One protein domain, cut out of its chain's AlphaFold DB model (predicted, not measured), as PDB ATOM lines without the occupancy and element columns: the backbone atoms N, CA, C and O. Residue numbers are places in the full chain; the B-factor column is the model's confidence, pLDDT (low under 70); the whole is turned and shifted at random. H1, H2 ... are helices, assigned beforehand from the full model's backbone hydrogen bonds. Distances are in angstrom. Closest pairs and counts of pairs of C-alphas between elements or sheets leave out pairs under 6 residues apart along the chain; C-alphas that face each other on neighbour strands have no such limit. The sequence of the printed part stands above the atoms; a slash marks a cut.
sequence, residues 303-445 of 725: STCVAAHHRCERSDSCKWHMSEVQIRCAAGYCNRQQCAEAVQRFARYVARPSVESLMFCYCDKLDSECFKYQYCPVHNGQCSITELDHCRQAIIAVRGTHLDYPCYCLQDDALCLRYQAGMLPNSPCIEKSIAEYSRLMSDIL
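Overview. This is residues 303 to 445 of the 725 residues of the protein "GDNF domain-containing protein" of Gongylonema pulchrum (UniProt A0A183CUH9). A helical hairpin, H2 and H3, has H1 and H4 packed on each other at the end where H2 begins and H3 ends; beside this group H6 crosses the first part of H8 nearly at a right angle. From this body an arm reaches out along the longest axis, with H7 in it and residues 410 to 415 sticking out, while the short H5 sits in a loop near the start of H1. The printed part has 143 residues with eight named helices, H1 to H8 in order, and no named strand; the class is all helix. The whole is compact, with a radius of gyration of the C-alphas of 15.9 A, and spans 48 by 38 by 30 A.

Arrangement. H1, residues 304 to 313, and H2, residues 316 to 329, touch only at the corner by their link, and only just, with 3 pairs of C-alphas within 8 A, the closest being Glu 313 and Lys 319 at 4.9 A. H2 and H3, residues 336 to 349, form a helical hairpin at a shallow tilt of 13 degrees, opposite ways; their closest C-alphas, of Arg 328 and Cys 339, are 4.8 A apart. H4, residues 352 to 359, touches H1 at a steep tilt of 47 degrees, opposite ways, the closest C-alphas being those of Ala 308 and Leu 358 at 5.4 A. H5, residues 368 to 371, touches no helix. The hub is H6, residues 385 to 398, which touches three helices. It only just touches H3, with 3 pairs of C-alphas within 8 A, the closest being Ala 347 and Ile 396 at 6.3 A. It only just touches H4, also with 3 pairs, the closest being Glu 356 and Arg 392 at 7.8 A. H8, residues 428 to 444, touches H6 with residues 429 to 434 alone, about perpendicular at 78 degrees; the closest C-alphas, of Leu 388 and Ser 433, are 4.7 A apart. H7, residues 414 to 422, touches no helix and is only just apart from H8, with closest C-alphas 8.3 A apart. Every O i to N i+4 pair is within hydrogen-bond range in H1, H2, H3, H4, H7 and H8; in H6 it is 8 of 10, and H5 is too short for such a pair.

Along the chain. H1 begins at C-alpha 304, (-29.814, -31.880, -18.116). H2 measures 19.6 A from first to last C-alpha, H3 19.9 A, H6 20.6 A and H8 24.4 A. H8 ends at C-alpha 444, (-38.308, -34.705, -24.272).

Size, cuts and confidence. The C-alphas farthest apart, of Arg 314 and Asp 412, are 49.8 A from each other. The printed part has no cut; the links H5 to H6 and H6 to H7 are long. The mean pLDDT of the printed part is 80.1, with 28 residues under 70, among them residues 367 to 386.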
ATOM      1  N   SER A 303     -25.214 -32.702 -19.255       79.06
ATOM      2  CA  SER A 303     -26.108 -32.724 -18.099       79.06
ATOM      3  C   SER A 303     -27.394 -31.946 -18.353       79.06
ATOM      4  O   SER A 303     -27.397 -30.810 -18.845       79.06
ATOM      5  N   THR A 304     -28.518 -32.541 -17.955       85.00
ATOM      6  CA  THR A 304     -29.814 -31.880 -18.116       85.00
ATOM      7  C   THR A 304     -29.914 -30.611 -17.257       85.00
ATOM      8  O   THR A 304     -30.733 -29.749 -17.567       85.00
ATOM      9  N   CYS A 305     -29.032 -30.428 -16.260       83.50
ATOM     10  CA  CYS A 305     -28.882 -29.173 -15.519       83.50
ATOM     11  C   CYS A 305     -28.263 -28.069 -16.387       83.50
ATOM     12  O   CYS A 305     -28.738 -26.937 -16.347       83.50
ATOM     13  N   VAL A 306     -27.276 -28.386 -17.235       85.62
ATOM     14  CA  VAL A 306     -26.714 -27.437 -18.219       85.62
ATOM     15  C   VAL A 306     -27.782 -27.064 -19.253       85.62
ATOM     16  O   VAL A 306     -27.993 -25.887 -19.551       85.62
ATOM     17  N   ALA A 307     -28.551 -28.049 -19.731       87.00
ATOM     18  CA  ALA A 307     -29.688 -27.800 -20.617       87.00
ATOM     19  C   ALA A 307     -30.778 -26.931 -19.952       87.00
ATOM     20  O   ALA A 307     -31.338 -26.045 -20.605       87.00
ATOM     21  N   ALA A 308     -31.067 -27.139 -18.663       90.44
ATOM     22  CA  ALA A 308     -32.001 -26.331 -17.878       90.44
ATOM     23  C   ALA A 308     -31.477 -24.908 -17.618       90.44
ATOM     24  O   ALA A 308     -32.233 -23.945 -17.763       90.44
ATOM     25  N   HIS A 309     -30.182 -24.746 -17.333       91.81
ATOM     26  CA  HIS A 309     -29.536 -23.441 -17.190       91.81
ATOM     27  C   HIS A 309     -29.648 -22.636 -18.487       91.81
ATOM     28  O   HIS A 309     -30.215 -21.545 -18.485       91.81
ATOM     29  N   HIS A 310     -29.287 -23.223 -19.629       92.12
ATOM     30  CA  HIS A 310     -29.478 -22.577 -20.928       92.12
ATOM     31  C   HIS A 310     -30.958 -22.345 -21.291       92.12
ATOM     32  O   HIS A 310     -31.264 -21.451 -22.082       92.12
ATOM     33  N   ARG A 311     -31.920 -23.127 -20.776       92.81
ATOM     34  CA  ARG A 311     -33.360 -22.810 -20.917       92.81
ATOM     35  C   ARG A 311     -33.746 -21.588 -20.077       92.81
ATOM     36  O   ARG A 311     -34.521 -20.761 -20.549       92.81
ATOM     37  N   CYS A 312     -33.172 -21.438 -18.884       95.62
ATOM     38  CA  CYS A 312     -33.356 -20.271 -18.025       95.62
ATOM     39  C   CYS A 312     -32.722 -19.001 -18.613       95.62
ATOM     40  O   CYS A 312     -33.381 -17.970 -18.695       95.62
ATOM     41  N   GLU A 313     -31.486 -19.073 -19.109       94.50
ATOM     42  CA  GLU A 313     -30.760 -17.931 -19.690       94.50
ATOM     43  C   GLU A 313     -31.438 -17.324 -20.926       94.50
ATOM     44  O   GLU A 313     -31.247 -16.142 -21.208       94.50
ATOM     45  N   ARG A 314     -32.249 -18.113 -21.647       95.94
ATOM     46  CA  ARG A 314     -33.082 -17.659 -22.778       95.94
ATOM     47  C   ARG A 314     -34.349 -16.903 -22.354       95.94
ATOM     48  O   ARG A 314     -35.071 -16.418 -23.220       95.94
ATOM     49  N   SER A 315     -34.654 -16.827 -21.059       97.44
ATOM     50  CA  SER A 315     -35.807 -16.109 -20.515       97.44
ATOM     51  C   SER A 315     -35.324 -15.010 -19.576       97.44
ATOM     52  O   SER A 315     -34.820 -15.304 -18.497       97.44
ATOM     53  N   ASP A 316     -35.518 -13.742 -19.951       97.44
ATOM     54  CA  ASP A 316     -34.999 -12.599 -19.183       97.44
ATOM     55  C   ASP A 316     -35.454 -12.606 -17.716       97.44
ATOM     56  O   ASP A 316     -34.663 -12.320 -16.823       97.44
ATOM     57  N   SER A 317     -36.698 -13.018 -17.446       97.25
ATOM     58  CA  SER A 317     -37.216 -13.190 -16.081       97.25
ATOM     59  C   SER A 317     -36.473 -14.288 -15.308       97.25
ATOM     60  O   SER A 317     -36.074 -14.065 -14.164       97.25
ATOM     61  N   CYS A 318     -36.237 -15.451 -15.924       97.62
ATOM     62  CA  CYS A 318     -35.503 -16.540 -15.279       97.62
ATOM     63  C   CYS A 318     -34.043 -16.149 -15.032       97.62
ATOM     64  O   CYS A 318     -33.554 -16.283 -13.914       97.62
ATOM     65  N   LYS A 319     -33.382 -15.574 -16.042       97.00
ATOM     66  CA  LYS A 319     -32.014 -15.052 -15.967       97.00
ATOM     67  C   LYS A 319     -31.851 -13.984 -14.879       97.00
ATOM     68  O   LYS A 319     -30.882 -14.035 -14.128       97.00
ATOM     69  N   TRP A 320     -32.798 -13.050 -14.764       97.75
ATOM     70  CA  TRP A 320     -32.767 -11.983 -13.756       97.75
ATOM     71  C   TRP A 320     -32.935 -12.524 -12.332       97.75
ATOM     72  O   TRP A 320     -32.138 -12.207 -11.454       97.75
ATOM     73  N   HIS A 321     -33.923 -13.390 -12.083       97.56
ATOM     74  CA  HIS A 321     -34.079 -13.975 -10.747       97.56
ATOM     75  C   HIS A 321     -32.966 -14.981 -10.411       97.56
ATOM     76  O   HIS A 321     -32.598 -15.104  -9.245       97.56
ATOM     77  N   MET A 322     -32.401 -15.679 -11.402       95.69
ATOM     78  CA  MET A 322     -31.235 -16.542 -11.197       95.69
ATOM     79  C   MET A 322     -30.021 -15.718 -10.755       95.69
ATOM     80  O   MET A 322     -29.358 -16.099  -9.794       95.69
ATOM     81  N   SER A 323     -29.765 -14.557 -11.370       95.69
ATOM     82  CA  SER A 323     -28.676 -13.680 -10.922       95.69
ATOM     83  C   SER A 323     -28.951 -13.056  -9.544       95.69
ATOM     84  O   SER A 323     -28.028 -12.959  -8.738       95.69
ATOM     85  N   GLU A 324     -30.208 -12.734  -9.203       96.50
ATOM     86  CA  GLU A 324     -30.596 -12.325  -7.840       96.50
ATOM     87  C   GLU A 324     -30.257 -13.412  -6.798       96.50
ATOM     88  O   GLU A 324     -29.708 -13.099  -5.738       96.50
ATOM     89  N   VAL A 325     -30.534 -14.687  -7.106       95.31
ATOM     90  CA  VAL A 325     -30.167 -15.839  -6.263       95.31
ATOM     91  C   VAL A 325     -28.648 -16.002  -6.183       95.31
ATOM     92  O   VAL A 325     -28.110 -16.041  -5.080       95.31
ATOM     93  N   GLN A 326     -27.942 -16.036  -7.317       93.56
ATOM     94  CA  GLN A 326     -26.483 -16.203  -7.369       93.56
ATOM     95  C   GLN A 326     -25.751 -15.130  -6.548       93.56
ATOM     96  O   GLN A 326     -24.882 -15.462  -5.744       93.56
ATOM     97  N   ILE A 327     -26.141 -13.855  -6.677       94.00
ATOM     98  CA  ILE A 327     -25.536 -12.736  -5.937       94.00
ATOM     99  C   ILE A 327     -25.789 -12.860  -4.427       94.00
ATOM    100  O   ILE A 327     -24.875 -12.655  -3.630       94.00
ATOM    101  N   ARG A 328     -27.018 -13.195  -4.010       94.12
ATOM    102  CA  ARG A 328     -27.399 -13.239  -2.584       94.12
ATOM    103  C   ARG A 328     -26.967 -14.520  -1.866       94.12
ATOM    104  O   ARG A 328     -26.835 -14.500  -0.643       94.12
ATOM    105  N   CYS A 329     -26.759 -15.611  -2.600       93.19
ATOM    106  CA  CYS A 329     -26.370 -16.919  -2.070       93.19
ATOM    107  C   CYS A 329     -24.873 -17.251  -2.250       93.19
ATOM    108  O   CYS A 329     -24.451 -18.341  -1.867       93.19
ATOM    109  N   ALA A 330     -24.065 -16.343  -2.814       92.56
ATOM    110  CA  ALA A 330     -22.642 -16.563  -3.080       92.56
ATOM    111  C   ALA A 330     -21.843 -16.954  -1.820       92.56
ATOM    112  O   ALA A 330     -21.946 -16.310  -0.772       92.56
ATOM    113  N   ALA A 331     -20.994 -17.981  -1.944       78.94
ATOM    114  CA  ALA A 331     -20.380 -18.691  -0.816       78.94
ATOM    115  C   ALA A 331     -19.552 -17.820   0.155       78.94
ATOM    116  O   ALA A 331     -19.456 -18.157   1.330       78.94
ATOM    117  N   GLY A 332     -18.986 -16.695  -0.300       82.88
ATOM    118  CA  GLY A 332     -18.171 -15.812   0.547       82.88
ATOM    119  C   GLY A 332     -18.953 -14.843   1.448       82.88
ATOM    120  O   GLY A 332     -18.413 -14.398   2.456       82.88
ATOM    121  N   TYR A 333     -20.201 -14.494   1.103       88.62
ATOM    122  CA  TYR A 333     -20.967 -13.433   1.788       88.62
ATOM    123  C   TYR A 333     -22.481 -13.723   1.867       88.62
ATOM    124  O   TYR A 333     -23.297 -12.801   1.934       88.62
ATOM    125  N   CYS A 334     -22.877 -14.999   1.854       92.06
ATOM    126  CA  CYS A 334     -24.279 -15.422   1.873       92.06
ATOM    127  C   CYS A 334     -25.006 -14.985   3.161       92.06
ATOM    128  O   CYS A 334     -24.964 -15.657   4.196       92.06
ATOM    129  N   ASN A 335     -25.753 -13.878   3.093       94.25
ATOM    130  CA  ASN A 335     -26.762 -13.578   4.101       94.25
ATOM    131  C   ASN A 335     -27.926 -14.559   3.909       94.25
ATOM    132  O   ASN A 335     -28.783 -14.374   3.042       94.25
ATOM    133  N   ARG A 336     -27.958 -15.600   4.749       85.81
ATOM    134  CA  ARG A 336     -28.935 -16.699   4.707       85.81
ATOM    135  C   ARG A 336     -30.385 -16.233   4.531       85.81
ATOM    136  O   ARG A 336     -31.116 -16.858   3.772       85.81
ATOM    137  N   GLN A 337     -30.800 -15.144   5.185       91.00
ATOM    138  CA  GLN A 337     -32.170 -14.633   5.080       91.00
ATOM    139  C   GLN A 337     -32.431 -13.935   3.735       91.00
ATOM    140  O   GLN A 337     -33.502 -14.107   3.158       91.00
ATOM    141  N   GLN A 338     -31.454 -13.197   3.200       93.56
ATOM    142  CA  GLN A 338     -31.560 -12.564   1.878       93.56
ATOM    143  C   GLN A 338     -31.493 -13.588   0.738       93.56
ATOM    144  O   GLN A 338     -32.222 -13.437  -0.243       93.56
ATOM    145  N   CYS A 339     -30.669 -14.631   0.881       92.88
ATOM    146  CA  CYS A 339     -30.604 -15.785  -0.018       92.88
ATOM    147  C   CYS A 339     -31.929 -16.569  -0.020       92.88
ATOM    148  O   CYS A 339     -32.518 -16.785  -1.075       92.88
ATOM    149  N   ALA A 340     -32.459 -16.906   1.162       90.06
ATOM    150  CA  ALA A 340     -33.761 -17.556   1.314       90.06
ATOM    151  C   ALA A 340     -34.894 -16.753   0.643       90.06
ATOM    152  O   ALA A 340     -35.703 -17.305  -0.102       90.06
ATOM    153  N   GLU A 341     -34.911 -15.430   0.838       92.56
ATOM    154  CA  GLU A 341     -35.862 -14.539   0.172       92.56
ATOM    155  C   GLU A 341     -35.690 -14.532  -1.361       92.56
ATOM    156  O   GLU A 341     -36.683 -14.537  -2.086       92.56
ATOM    157  N   ALA A 342     -34.452 -14.566  -1.868       94.75
ATOM    158  CA  ALA A 342     -34.163 -14.648  -3.303       94.75
ATOM    159  C   ALA A 342     -34.707 -15.938  -3.922       94.75
ATOM    160  O   ALA A 342     -35.374 -15.895  -4.952       94.75
ATOM    161  N   VAL A 343     -34.488 -17.079  -3.262       93.44
ATOM    162  CA  VAL A 343     -34.993 -18.386  -3.706       93.44
ATOM    163  C   VAL A 343     -36.527 -18.399  -3.729       93.44
ATOM    164  O   VAL A 343     -37.118 -18.850  -4.709       93.44
ATOM    165  N   GLN A 344     -37.190 -17.811  -2.725       93.19
ATOM    166  CA  GLN A 344     -38.651 -17.645  -2.732       93.19
ATOM    167  C   GLN A 344     -39.156 -16.713  -3.847       93.19
ATOM    168  O   GLN A 344     -40.245 -16.933  -4.378       93.19
ATOM    169  N   ARG A 345     -38.411 -15.652  -4.193       95.62
ATOM    170  CA  ARG A 345     -38.734 -14.758  -5.322       95.62
ATOM    171  C   ARG A 345     -38.589 -15.508  -6.645       95.62
ATOM    172  O   ARG A 345     -39.534 -15.519  -7.430       95.62
ATOM    173  N   PHE A 346     -37.466 -16.198  -6.844       96.19
ATOM    174  CA  PHE A 346     -37.204 -17.048  -8.003       96.19
ATOM    175  C   PHE A 346     -38.334 -18.065  -8.219       96.19
ATOM    176  O   PHE A 346     -38.998 -18.029  -9.251       96.19
ATOM    177  N   ALA A 347     -38.648 -18.878  -7.207       93.62
ATOM    178  CA  ALA A 347     -39.701 -19.896  -7.276       93.62
ATOM    179  C   ALA A 347     -41.121 -19.335  -7.515       93.62
ATOM    180  O   ALA A 347     -42.006 -20.071  -7.951       93.62
ATOM    181  N   ARG A 348     -41.358 -18.045  -7.229       94.62
ATOM    182  CA  ARG A 348     -42.663 -17.376  -7.376       94.62
ATOM    183  C   ARG A 348     -42.841 -16.651  -8.709       94.62
ATOM    184  O   ARG A 348     -43.967 -16.583  -9.199       94.62
ATOM    185  N   TYR A 349     -41.779 -16.052  -9.242       96.38
ATOM    186  CA  TYR A 349     -41.850 -15.172 -10.415       96.38
ATOM    187  C   TYR A 349     -41.338 -15.821 -11.701       96.38
ATOM    188  O   TYR A 349     -41.774 -15.440 -12.787       96.38
ATOM    189  N   VAL A 350     -40.453 -16.814 -11.601       96.75
ATOM    190  CA  VAL A 350     -39.977 -17.572 -12.759       96.75
ATOM    191  C   VAL A 350     -41.033 -18.591 -13.189       96.75
ATOM    192  O   VAL A 350     -41.705 -19.208 -12.363       96.75
ATOM    193  N   ALA A 351     -41.181 -18.788 -14.501       95.81
ATOM    194  CA  ALA A 351     -42.118 -19.761 -15.052       95.81
ATOM    195  C   ALA A 351     -41.852 -21.174 -14.498       95.81
ATOM    196  O   ALA A 351     -40.733 -21.684 -14.597       95.81
ATOM    197  N   ARG A 352     -42.901 -21.821 -13.966       90.62
ATOM    198  CA  ARG A 352     -42.830 -23.132 -13.293       90.62
ATOM    199  C   ARG A 352     -41.973 -24.185 -14.033       90.62
ATOM    200  O   ARG A 352     -41.118 -24.758 -13.366       90.62
ATOM    201  N   PRO A 353     -42.085 -24.401 -15.363       92.69
ATOM    202  CA  PRO A 353     -41.258 -25.392 -16.063       92.69
ATOM    203  C   PRO A 353     -39.751 -25.104 -16.018       92.69
ATOM    204  O   PRO A 353     -38.947 -26.033 -15.977       92.69
ATOM    205  N   SER A 354     -39.347 -23.829 -16.003       94.69
ATOM    206  CA  SER A 354     -37.944 -23.436 -15.832       94.69
ATOM    207  C   SER A 354     -37.460 -23.720 -14.408       94.69
ATOM    208  O   SER A 354     -36.390 -24.296 -14.247       94.69
ATOM    209  N   VAL A 355     -38.268 -23.387 -13.390       93.56
ATOM    210  CA  VAL A 355     -37.968 -23.692 -11.976       93.56
ATOM    211  C   VAL A 355     -37.829 -25.201 -11.764       93.56
ATOM    212  O   VAL A 355     -36.835 -25.654 -11.207       93.56
ATOM    213  N   GLU A 356     -38.790 -25.982 -12.261       90.44
ATOM    214  CA  GLU A 356     -38.779 -27.443 -12.170       90.44
ATOM    215  C   GLU A 356     -37.582 -28.046 -12.912       90.44
ATOM    216  O   GLU A 356     -36.868 -28.859 -12.334       90.44
ATOM    217  N   SER A 357     -37.292 -27.608 -14.146       90.50
ATOM    218  CA  SER A 357     -36.134 -28.134 -14.885       90.50
ATOM    219  C   SER A 357     -34.796 -27.837 -14.209       90.50
ATOM    220  O   SER A 357     -33.894 -28.656 -14.308       90.50
ATOM    221  N   LEU A 358     -34.668 -26.721 -13.486       89.31
ATOM    222  CA  LEU A 358     -33.462 -26.374 -12.727       89.31
ATOM    223  C   LEU A 358     -33.357 -27.086 -11.374       89.31
ATOM    224  O   LEU A 358     -32.255 -27.371 -10.918       89.31
ATOM    225  N   MET A 359     -34.484 -27.354 -10.713       85.19
ATOM    226  CA  MET A 359     -34.511 -28.026  -9.409       85.19
ATOM    227  C   MET A 359     -34.473 -29.554  -9.500       85.19
ATOM    228  O   MET A 359     -34.045 -30.198  -8.544       85.19
ATOM    229  N   PHE A 360     -34.954 -30.122 -10.608       85.56
ATOM    230  CA  PHE A 360     -35.151 -31.562 -10.816       85.56
ATOM    231  C   PHE A 360     -34.411 -32.084 -12.059       85.56
ATOM    232  O   PHE A 360     -34.774 -33.119 -12.627       85.56
ATOM    233  N   CYS A 361     -33.381 -31.365 -12.503       83.38
ATOM    234  CA  CYS A 361     -32.451 -31.889 -13.491       83.38
ATOM    235  C   CYS A 361     -31.695 -33.110 -12.950       83.38
ATOM    236  O   CYS A 361     -31.517 -33.286 -11.747       83.38
ATOM    237  N   TYR A 362     -31.258 -33.957 -13.870       79.19
ATOM    238  CA  TYR A 362     -30.435 -35.136 -13.644       79.19
ATOM    239  C   TYR A 362     -29.022 -34.952 -14.206       79.19
ATOM    240  O   TYR A 362     -28.845 -34.480 -15.340       79.19
ATOM    241  N   CYS A 363     -28.048 -35.368 -13.404       71.31
ATOM    242  CA  CYS A 363     -26.636 -35.471 -13.734       71.31
ATOM    243  C   CYS A 363     -26.312 -36.880 -14.242       71.31
ATOM    244  O   CYS A 363     -26.660 -37.862 -13.587       71.31
ATOM    245  N   ASP A 364     -25.599 -37.002 -15.363       70.31
ATOM    246  CA  ASP A 364     -25.007 -38.294 -15.718       70.31
ATOM    247  C   ASP A 364     -23.852 -38.628 -14.757       70.31
ATOM    248  O   ASP A 364     -23.187 -37.733 -14.234       70.31
ATOM    249  N   LYS A 365     -23.589 -39.916 -14.519       66.25
ATOM    250  CA  LYS A 365     -22.609 -40.417 -13.534       66.25
ATOM    251  C   LYS A 365     -21.163 -40.006 -13.826       66.25
ATOM    252  O   LYS A 365     -20.305 -40.153 -12.961       66.25
ATOM    253  N   LEU A 366     -20.902 -39.536 -15.044       72.19
ATOM    254  CA  LEU A 366     -19.610 -39.029 -15.500       72.19
ATOM    255  C   LEU A 366     -19.459 -37.510 -15.284       72.19
ATOM    256  O   LEU A 366     -18.342 -37.000 -15.332       72.19
ATOM    257  N   ASP A 367     -20.553 -36.786 -15.020       67.25
ATOM    258  CA  ASP A 367     -20.552 -35.343 -14.769       67.25
ATOM    259  C   ASP A 367     -20.359 -35.062 -13.267       67.25
ATOM    260  O   ASP A 367     -21.304 -34.848 -12.499       67.25
ATOM    261  N   SER A 368     -19.096 -35.108 -12.839       56.94
ATOM    262  CA  SER A 368     -18.679 -34.899 -11.447       56.94
ATOM    263  C   SER A 368     -18.900 -33.467 -10.940       56.94
ATOM    264  O   SER A 368     -19.053 -33.273  -9.734       56.94
ATOM    265  N   GLU A 369     -18.969 -32.478 -11.836       53.62
ATOM    266  CA  GLU A 369     -19.363 -31.102 -11.509       53.62
ATOM    267  C   GLU A 369     -20.851 -31.045 -11.152       53.62
ATOM    268  O   GLU A 369     -21.223 -30.517 -10.105       53.62
ATOM    269  N   CYS A 370     -21.705 -31.658 -11.973       50.62
ATOM    270  CA  CYS A 370     -23.137 -31.739 -11.715       50.62
ATOM    271  C   CYS A 370     -23.448 -32.553 -10.445       50.62
ATOM    272  O   CYS A 370     -24.280 -32.138  -9.634       50.62
ATOM    273  N   PHE A 371     -22.745 -33.668 -10.213       46.69
ATOM    274  CA  PHE A 371     -22.967 -34.529  -9.042       46.69
ATOM    275  C   PHE A 371     -22.774 -33.824  -7.687       46.69
ATOM    276  O   PHE A 371     -23.379 -34.242  -6.700       46.69
ATOM    277  N   LYS A 372     -22.030 -32.706  -7.624       41.91
ATOM    278  CA  LYS A 372     -21.934 -31.850  -6.421       41.91
ATOM    279  C   LYS A 372     -23.283 -31.254  -5.980       41.91
ATOM    280  O   LYS A 372     -23.397 -30.803  -4.842       41.91
ATOM    281  N   TYR A 373     -24.298 -31.248  -6.850       41.31
ATOM    282  CA  TYR A 373     -25.599 -30.607  -6.623       41.31
ATOM    283  C   TYR A 373     -26.775 -31.584  -6.433       41.31
ATOM    284  O   TYR A 373     -27.897 -31.133  -6.189       41.31
ATOM    285  N   GLN A 374     -26.558 -32.903  -6.528       36.84
ATOM    286  CA  GLN A 374     -27.632 -33.904  -6.575       36.84
ATOM    287  C   GLN A 374     -27.427 -35.035  -5.555       36.84
ATOM    288  O   GLN A 374     -26.529 -35.858  -5.704       36.84
ATOM    289  N   TYR A 375     -28.288 -35.105  -4.528       29.55
ATOM    290  CA  TYR A 375     -28.214 -36.156  -3.504       29.55
ATOM    291  C   TYR A 375     -29.572 -36.496  -2.864       29.55
ATOM    292  O   TYR A 375     -30.199 -35.625  -2.264       29.55
ATOM    293  N   CYS A 376     -29.988 -37.766  -2.952       24.41
ATOM    294  CA  CYS A 376     -30.869 -38.468  -2.001       24.41
ATOM    295  C   CYS A 376     -30.915 -39.982  -2.344       24.41
ATOM    296  O   CYS A 376     -30.735 -40.306  -3.521       24.41
ATOM    297  N   PRO A 377     -31.113 -40.889  -1.362       30.78
ATOM    298  CA  PRO A 377     -31.407 -42.304  -1.628       30.78
ATOM    299  C   PRO A 377     -32.676 -42.850  -0.920       30.78
ATOM    300  O   PRO A 377     -32.809 -42.767   0.305       30.78
ATOM    301  N   VAL A 378     -33.561 -43.511  -1.681       37.53
ATOM    302  CA  VAL A 378     -34.834 -44.093  -1.196       37.53
ATOM    303  C   VAL A 378     -34.652 -45.265  -0.219       37.53
ATOM    304  O   VAL A 378     -33.768 -46.097  -0.402       37.53
ATOM    305  N   HIS A 379     -35.654 -45.496   0.644       35.34
ATOM    306  CA  HIS A 379     -36.283 -46.827   0.712       35.34
ATOM    307  C   HIS A 379     -37.777 -46.785   1.113       35.34
ATOM    308  O   HIS A 379     -38.216 -45.907   1.846       35.34
ATOM    309  N   ASN A 380     -38.551 -47.771   0.636       40.56
ATOM    310  CA  ASN A 380     -39.911 -48.142   1.080       40.56
ATOM    311  C   ASN A 380     -40.987 -47.015   1.089       40.56
ATOM    312  O   ASN A 380     -41.458 -46.602   2.141       40.56
ATOM    313  N   GLY A 381     -41.502 -46.517  -0.041       56.88
ATOM    314  CA  GLY A 381     -41.279 -46.965  -1.423       56.88
ATOM    315  C   GLY A 381     -42.487 -46.858  -2.375       56.88
ATOM    316  O   GLY A 381     -42.434 -47.443  -3.454       56.88
ATOM    317  N   GLN A 382     -43.583 -46.161  -2.028       57.38
ATOM    318  CA  GLN A 382     -44.730 -45.984  -2.938       57.38
ATOM    319  C   GLN A 382     -45.517 -44.680  -2.698       57.38
ATOM    320  O   GLN A 382     -46.003 -44.436  -1.602       57.38
ATOM    321  N   CYS A 383     -45.684 -43.893  -3.768       63.22
ATOM    322  CA  CYS A 383     -46.664 -42.807  -3.922       63.22
ATOM    323  C   CYS A 383     -47.391 -42.990  -5.264       63.22
ATOM    324  O   CYS A 383     -46.789 -43.525  -6.212       63.22
ATOM    325  N   SER A 384     -48.651 -42.556  -5.373       65.25
ATOM    326  CA  SER A 384     -49.410 -42.617  -6.630       65.25
ATOM    327  C   SER A 384     -48.951 -41.537  -7.614       65.25
ATOM    328  O   SER A 384     -48.425 -40.502  -7.215       65.25
ATOM    329  N   ILE A 385     -49.147 -41.767  -8.916       66.94
ATOM    330  CA  ILE A 385     -48.660 -40.869  -9.980       66.94
ATOM    331  C   ILE A 385     -49.286 -39.465  -9.851       66.94
ATOM    332  O   ILE A 385     -48.599 -38.458  -9.977       66.94
ATOM    333  N   THR A 386     -50.569 -39.391  -9.488       69.12
ATOM    334  CA  THR A 386     -51.315 -38.141  -9.251       69.12
ATOM    335  C   THR A 386     -50.801 -37.305  -8.074       69.12
ATOM    336  O   THR A 386     -51.045 -36.097  -8.017       69.12
ATOM    337  N   GLU A 387     -50.081 -37.914  -7.132       70.50
ATOM    338  CA  GLU A 387     -49.474 -37.211  -5.998       70.50
ATOM    339  C   GLU A 387     -48.097 -36.635  -6.353       70.50
ATOM    340  O   GLU A 387     -47.658 -35.687  -5.709       70.50
ATOM    341  N   LEU A 388     -47.429 -37.128  -7.403       75.00
ATOM    342  CA  LEU A 388     -46.061 -36.715  -7.735       75.00
ATOM    343  C   LEU A 388     -45.987 -35.247  -8.180       75.00
ATOM    344  O   LEU A 388     -45.084 -34.540  -7.745       75.00
ATOM    345  N   ASP A 389     -46.964 -34.733  -8.934       73.94
ATOM    346  CA  ASP A 389     -47.033 -33.292  -9.246       73.94
ATOM    347  C   ASP A 389     -47.329 -32.413  -8.025       73.94
ATOM    348  O   ASP A 389     -46.850 -31.277  -7.949       73.94
ATOM    349  N   HIS A 390     -48.072 -32.942  -7.050       68.88
ATOM    350  CA  HIS A 390     -48.328 -32.264  -5.781       68.88
ATOM    351  C   HIS A 390     -47.067 -32.257  -4.901       68.88
ATOM    352  O   HIS A 390     -46.741 -31.220  -4.327       68.88
ATOM    353  N   CYS A 391     -46.300 -33.353  -4.873       73.62
ATOM    354  CA  CYS A 391     -44.969 -33.406  -4.266       73.62
ATOM    355  C   CYS A 391     -44.010 -32.410  -4.935       73.62
ATOM    356  O   CYS A 391     -43.437 -31.576  -4.235       73.62
ATOM    357  N   ARG A 392     -43.899 -32.414  -6.274       82.88
ATOM    358  CA  ARG A 392     -43.090 -31.447  -7.046       82.88
ATOM    359  C   ARG A 392     -43.420 -30.005  -6.662       82.88
ATOM    360  O   ARG A 392     -42.528 -29.230  -6.318       82.88
ATOM    361  N   GLN A 393     -44.706 -29.664  -6.634       78.12
ATOM    362  CA  GLN A 393     -45.172 -28.325  -6.280       78.12
ATOM    363  C   GLN A 393     -44.939 -27.971  -4.799       78.12
ATOM    364  O   GLN A 393     -44.632 -26.817  -4.496       78.12
ATOM    365  N   ALA A 394     -45.020 -28.942  -3.884       70.44
ATOM    366  CA  ALA A 394     -44.712 -28.749  -2.468       70.44
ATOM    367  C   ALA A 394     -43.214 -28.484  -2.222       70.44
ATOM    368  O   ALA A 394     -42.893 -27.578  -1.456       70.44
ATOM    369  N   ILE A 395     -42.299 -29.186  -2.911       82.00
ATOM    370  CA  ILE A 395     -40.847 -28.919  -2.830       82.00
ATOM    371  C   ILE A 395     -40.561 -27.458  -3.206       82.00
ATOM    372  O   ILE A 395     -39.877 -26.743  -2.478       82.00
ATOM    373  N   ILE A 396     -41.124 -26.995  -4.327       80.44
ATOM    374  CA  ILE A 396     -40.927 -25.629  -4.845       80.44
ATOM    375  C   ILE A 396     -41.494 -24.578  -3.884       80.44
ATOM    376  O   ILE A 396     -40.883 -23.530  -3.695       80.44
ATOM    377  N   ALA A 397     -42.633 -24.857  -3.244       74.81
ATOM    378  CA  ALA A 397     -43.232 -23.964  -2.253       74.81
ATOM    379  C   ALA A 397     -42.458 -23.915  -0.919       74.81
ATOM    380  O   ALA A 397     -42.543 -22.916  -0.205       74.81
ATOM    381  N   VAL A 398     -41.715 -24.976  -0.579       77.00
ATOM    382  CA  VAL A 398     -40.880 -25.059   0.632       77.00
ATOM    383  C   VAL A 398     -39.480 -24.465   0.428       77.00
ATOM    384  O   VAL A 398     -38.894 -23.976   1.398       77.00
ATOM    385  N   ARG A 399     -38.951 -24.440  -0.800       81.62
ATOM    386  CA  ARG A 399     -37.624 -23.880  -1.115       81.62
ATOM    387  C   ARG A 399     -37.445 -22.448  -0.597       81.62
ATOM    388  O   ARG A 399     -38.306 -21.586  -0.766       81.62
ATOM    389  N   GLY A 400     -36.315 -22.190   0.060       75.06
ATOM    390  CA  GLY A 400     -36.037 -20.914   0.722       75.06
ATOM    391  C   GLY A 400     -36.894 -20.633   1.967       75.06
ATOM    392  O   GLY A 400     -36.937 -19.491   2.423       75.06
ATOM    393  N   THR A 401     -37.595 -21.616   2.538       78.75
ATOM    394  CA  THR A 401     -38.235 -21.496   3.865       78.75
ATOM    395  C   THR A 401     -37.381 -22.153   4.955       78.75
ATOM    396  O   THR A 401     -36.334 -22.734   4.687       78.75
ATOM    397  N   HIS A 402     -37.822 -22.093   6.214       79.06
ATOM    398  CA  HIS A 402     -37.134 -22.774   7.316       79.06
ATOM    399  C   HIS A 402     -37.183 -24.315   7.217       79.06
ATOM    400  O   HIS A 402     -36.378 -24.970   7.871       79.06
ATOM    401  N   LEU A 403     -38.077 -24.877   6.391       75.88
ATOM    402  CA  LEU A 403     -38.222 -26.321   6.147       75.88
ATOM    403  C   LEU A 403     -37.322 -26.848   5.008       75.88
ATOM    404  O   LEU A 403     -37.292 -28.047   4.763       75.88
ATOM    405  N   ASP A 404     -36.595 -25.966   4.313       78.69
ATOM    406  CA  ASP A 404     -35.646 -26.308   3.234       78.69
ATOM    407  C   ASP A 404     -34.241 -26.662   3.768       78.69
ATOM    408  O   ASP A 404     -33.340 -27.019   3.013       78.69
ATOM    409  N   TYR A 405     -34.026 -26.524   5.081       78.06
ATOM    410  CA  TYR A 405     -32.738 -26.765   5.729       78.06
ATOM    411  C   TYR A 405     -32.695 -28.142   6.399       78.06
ATOM    412  O   TYR A 405     -33.665 -28.516   7.061       78.06
ATOM    413  N   PRO A 406     -31.557 -28.863   6.337       79.38
ATOM    414  CA  PRO A 406     -31.410 -30.143   7.017       79.38
ATOM    415  C   PRO A 406     -31.508 -29.956   8.536       79.38
ATOM    416  O   PRO A 406     -30.617 -29.392   9.179       79.38
ATOM    417  N   CYS A 407     -32.605 -30.441   9.116       81.12
ATOM    418  CA  CYS A 407     -32.727 -30.635  10.552       81.12
ATOM    419  C   CYS A 407     -32.077 -31.965  10.960       81.12
ATOM    420  O   CYS A 407     -32.052 -32.920  10.182       81.12
ATOM    421  N   TYR A 408     -31.599 -32.039  12.201       88.38
ATOM    422  CA  TYR A 408     -31.009 -33.242  12.784       88.38
ATOM    423  C   TYR A 408     -31.713 -33.554  14.099       88.38
ATOM    424  O   TYR A 408     -31.727 -32.714  14.999       88.38
ATOM    425  N   CYS A 409     -32.290 -34.746  14.201       90.44
ATOM    426  CA  CYS A 409     -32.914 -35.231  15.423       90.44
ATOM    427  C   CYS A 409     -31.895 -35.902  16.349       90.44
ATOM    428  O   CYS A 409     -30.848 -36.380  15.907       90.44
ATOM    429  N   LEU A 410     -32.214 -35.951  17.643       93.44
ATOM    430  CA  LEU A 410     -31.541 -36.852  18.579       93.44
ATOM    431  C   LEU A 410     -31.984 -38.290  18.278       93.44
ATOM    432  O   LEU A 410     -33.129 -38.504  17.881       93.44
ATOM    433  N   GLN A 411     -31.093 -39.265  18.471       92.81
ATOM    434  CA  GLN A 411     -31.385 -40.676  18.174       92.81
ATOM    435  C   GLN A 411     -32.529 -41.234  19.039       92.81
ATOM    436  O   GLN A 411     -33.245 -42.132  18.605       92.81
ATOM    437  N   ASP A 412     -32.737 -40.652  20.220       96.50
ATOM    438  CA  ASP A 412     -33.766 -41.052  21.185       96.50
ATOM    439  C   ASP A 412     -35.168 -40.514  20.830       96.50
ATOM    440  O   ASP A 412     -36.180 -41.033  21.303       96.50
ATOM    441  N   ASP A 413     -35.258 -39.469  19.995       96.25
ATOM    442  CA  ASP A 413     -36.527 -38.830  19.635       96.25
ATOM    443  C   ASP A 413     -37.122 -39.459  18.367       96.25
ATOM    444  O   ASP A 413     -37.018 -38.940  17.250       96.25
ATOM    445  N   ALA A 414     -37.789 -40.599  18.557       92.19
ATOM    446  CA  ALA A 414     -38.487 -41.326  17.499       92.19
ATOM    447  C   ALA A 414     -39.591 -40.499  16.798       92.19
ATOM    448  O   ALA A 414     -39.919 -40.771  15.640       92.19
ATOM    449  N   LEU A 415     -40.158 -39.481  17.461       88.00
ATOM    450  CA  LEU A 415     -41.142 -38.581  16.852       88.00
ATOM    451  C   LEU A 415     -40.446 -37.618  15.881       88.00
ATOM    452  O   LEU A 415     -40.869 -37.488  14.731       88.00
ATOM    453  N   CYS A 416     -39.354 -36.992  16.322       89.06
ATOM    454  CA  CYS A 416     -38.514 -36.145  15.485       89.06
ATOM    455  C   CYS A 416     -37.958 -36.942  14.297       89.06
ATOM    456  O   CYS A 416     -38.122 -36.506  13.161       89.06
ATOM    457  N   LEU A 417     -37.388 -38.132  14.520       86.94
ATOM    458  CA  LEU A 417     -36.863 -38.998  13.455       86.94
ATOM    459  C   LEU A 417     -37.935 -39.345  12.408       86.94
ATOM    460  O   LEU A 417     -37.668 -39.296  11.205       86.94
ATOM    461  N   ARG A 418     -39.176 -39.614  12.837       80.31
ATOM    462  CA  ARG A 418     -40.312 -39.829  11.927       80.31
ATOM    463  C   ARG A 418     -40.638 -38.582  11.098       80.31
ATOM    464  O   ARG A 418     -40.922 -38.714   9.908       80.31
ATOM    465  N   TYR A 419     -40.579 -37.384  11.682       79.56
ATOM    466  CA  TYR A 419     -40.713 -36.141  10.916       79.56
ATOM    467  C   TYR A 419     -39.517 -35.907   9.984       79.56
ATOM    468  O   TYR A 419     -39.725 -35.531   8.838       79.56
ATOM    469  N   GLN A 420     -38.284 -36.191  10.409       82.31
ATOM    470  CA  GLN A 420     -37.073 -36.046   9.594       82.31
ATOM    471  C   GLN A 420     -37.089 -36.965   8.360       82.31
ATOM    472  O   GLN A 420     -36.618 -36.559   7.300       82.31
ATOM    473  N   ALA A 421     -37.667 -38.166   8.468       77.69
ATOM    474  CA  ALA A 421     -37.891 -39.076   7.341       77.69
ATOM    475  C   ALA A 421     -39.088 -38.672   6.451       77.69
ATOM    476  O   ALA A 421     -39.092 -38.946   5.254       77.69
ATOM    477  N   GLY A 422     -40.112 -38.023   7.018       69.94
ATOM    478  CA  GLY A 422     -41.276 -37.527   6.270       69.94
ATOM    479  C   GLY A 422     -41.073 -36.167   5.588       69.94
ATOM    480  O   GLY A 422     -41.802 -35.840   4.651       69.94
ATOM    481  N   MET A 423     -40.108 -35.370   6.055       69.69
ATOM    482  CA  MET A 423     -39.772 -34.047   5.526       69.69
ATOM    483  C   MET A 423     -38.782 -34.106   4.354       69.69
ATOM    484  O   MET A 423     -38.253 -35.151   3.975       69.69
ATOM    485  N   LEU A 424     -38.555 -32.939   3.759       70.38
ATOM    486  CA  LEU A 424     -37.590 -32.733   2.688       70.38
ATOM    487  C   LEU A 424     -36.146 -32.825   3.224       70.38
ATOM    488  O   LEU A 424     -35.882 -32.315   4.312       70.38
ATOM    489  N   PRO A 425     -35.203 -33.437   2.481       65.19
ATOM    490  CA  PRO A 425     -35.379 -34.105   1.184       65.19
ATOM    491  C   PRO A 425     -35.818 -35.583   1.286       65.19
ATOM    492  O   PRO A 425     -36.240 -36.147   0.284       65.19
ATOM    493  N   ASN A 426     -35.753 -36.187   2.478       69.69
ATOM    494  CA  ASN A 426     -35.713 -37.641   2.722       69.69
ATOM    495  C   ASN A 426     -36.983 -38.444   2.364       69.69
ATOM    496  O   ASN A 426     -36.983 -39.671   2.458       69.69
ATOM    497  N   SER A 427     -38.083 -37.783   2.003       73.81
ATOM    498  CA  SER A 427     -39.353 -38.456   1.724       73.81
ATOM    499  C   SER A 427     -39.315 -39.242   0.398       73.81
ATOM    500  O   SER A 427     -39.108 -38.646  -0.666       73.81
ATOM    501  N   PRO A 428     -39.626 -40.556   0.394       78.56
ATOM    502  CA  PRO A 428     -39.522 -41.399  -0.802       78.56
ATOM    503  C   PRO A 428     -40.516 -41.009  -1.910       78.56
ATOM    504  O   PRO A 428     -40.296 -41.303  -3.086       78.56
ATOM    505  N   CYS A 429     -41.605 -40.318  -1.560       75.69
ATOM    506  CA  CYS A 429     -42.537 -39.736  -2.526       75.69
ATOM    507  C   CYS A 429     -41.914 -38.570  -3.303       75.69
ATOM    508  O   CYS A 429     -42.116 -38.454  -4.512       75.69
ATOM    509  N   ILE A 430     -41.131 -37.731  -2.620       78.81
ATOM    510  CA  ILE A 430     -40.414 -36.615  -3.231       78.81
ATOM    511  C   ILE A 430     -39.329 -37.140  -4.167       78.81
ATOM    512  O   ILE A 430     -39.321 -36.750  -5.332       78.81
ATOM    513  N   GLU A 431     -38.505 -38.088  -3.723       81.56
ATOM    514  CA  GLU A 431     -37.451 -38.676  -4.558       81.56
ATOM    515  C   GLU A 431     -38.021 -39.349  -5.819       81.56
ATOM    516  O   GLU A 431     -37.564 -39.073  -6.930       81.56
ATOM    517  N   LYS A 432     -39.117 -40.117  -5.687       83.94
ATOM    518  CA  LYS A 432     -39.859 -40.662  -6.839       83.94
ATOM    519  C   LYS A 432     -40.385 -39.560  -7.771       83.94
ATOM    520  O   LYS A 432     -40.327 -39.720  -8.990       83.94
ATOM    521  N   SER A 433     -40.895 -38.454  -7.224       82.94
ATOM    522  CA  SER A 433     -41.438 -37.336  -8.014       82.94
ATOM    523  C   SER A 433     -40.358 -36.565  -8.782       82.94
ATOM    524  O   SER A 433     -40.624 -36.083  -9.885       82.94
ATOM    525  N   ILE A 434     -39.138 -36.502  -8.240       82.81
ATOM    526  CA  ILE A 434     -37.961 -35.947  -8.915       82.81
ATOM    527  C   ILE A 434     -37.539 -36.906 -10.029       82.81
ATOM    528  O   ILE A 434     -37.539 -36.512 -11.190       82.81
ATOM    529  N   ALA A 435     -37.286 -38.180  -9.710       83.69
ATOM    530  CA  ALA A 435     -36.800 -39.174 -10.667       83.69
ATOM    531  C   ALA A 435     -37.737 -39.378 -11.877       83.69
ATOM    532  O   ALA A 435     -37.271 -39.489 -13.012       83.69
ATOM    533  N   GLU A 436     -39.059 -39.385 -11.665       85.94
ATOM    534  CA  GLU A 436     -40.042 -39.433 -12.757       85.94
ATOM    535  C   GLU A 436     -39.950 -38.196 -13.663       85.94
ATOM    536  O   GLU A 436     -39.928 -38.325 -14.887       85.94
ATOM    537  N   TYR A 437     -39.859 -37.000 -13.076       85.00
ATOM    538  CA  TYR A 437     -39.759 -35.749 -13.830       85.00
ATOM    539  C   TYR A 437     -38.446 -35.653 -14.606       85.00
ATOM    540  O   TYR A 437     -38.452 -35.266 -15.774       85.00
ATOM    541  N   SER A 438     -37.332 -36.057 -13.992       82.44
ATOM    542  CA  SER A 438     -36.046 -36.163 -14.672       82.44
ATOM    543  C   SER A 438     -36.140 -37.097 -15.880       82.44
ATOM    544  O   SER A 438     -35.650 -36.745 -16.951       82.44
ATOM    545  N   ARG A 439     -36.837 -38.239 -15.762       85.19
ATOM    546  CA  ARG A 439     -37.059 -39.147 -16.897       85.19
ATOM    547  C   ARG A 439     -37.889 -38.494 -18.003       85.19
ATOM    548  O   ARG A 439     -37.469 -38.522 -19.153       85.19
ATOM    549  N   LEU A 440     -39.003 -37.843 -17.659       83.88
ATOM    550  CA  LEU A 440     -39.834 -37.105 -18.622       83.88
ATOM    551  C   LEU A 440     -39.043 -35.999 -19.341       83.88
ATOM    552  O   LEU A 440     -39.230 -35.789 -20.537       83.88
ATOM    553  N   MET A 441     -38.133 -35.306 -18.648       77.38
ATOM    554  CA  MET A 441     -37.276 -34.288 -19.264       77.38
ATOM    555  C   MET A 441     -36.172 -34.866 -20.156       77.38
ATOM    556  O   MET A 441     -35.841 -34.234 -21.162       77.38
ATOM    557  N   SER A 442     -35.650 -36.054 -19.840       75.31
ATOM    558  CA  SER A 442     -34.758 -36.810 -20.729       75.31
ATOM    559  C   SER A 442     -35.487 -37.286 -21.988       75.31
ATOM    560  O   SER A 442     -34.976 -37.084 -23.085       75.31
ATOM    561  N   ASP A 443     -36.705 -37.824 -21.848       75.62
ATOM    562  CA  ASP A 443     -37.544 -38.307 -22.958       75.62
ATOM    563  C   ASP A 443     -37.939 -37.167 -23.941       75.62
ATOM    564  O   ASP A 443     -38.196 -37.414 -25.120       75.62
ATOM    565  N   ILE A 444     -37.974 -35.908 -23.475       67.88
ATOM    566  CA  ILE A 444     -38.308 -34.705 -24.272       67.88
ATOM    567  C   ILE A 444     -37.089 -34.103 -24.996       67.88
ATOM    568  O   ILE A 444     -37.252 -33.348 -25.960       67.88
ATOM    569  N   LEU A 445     -35.859 -34.406 -24.570       58.03
ATOM    570  CA  LEU A 445     -34.675 -34.057 -25.353       58.03
ATOM    571  C   LEU A 445     -34.585 -35.025 -26.541       58.03
ATOM    572  O   LEU A 445     -34.491 -36.231 -26.320       58.03
TER     573      LEU A 445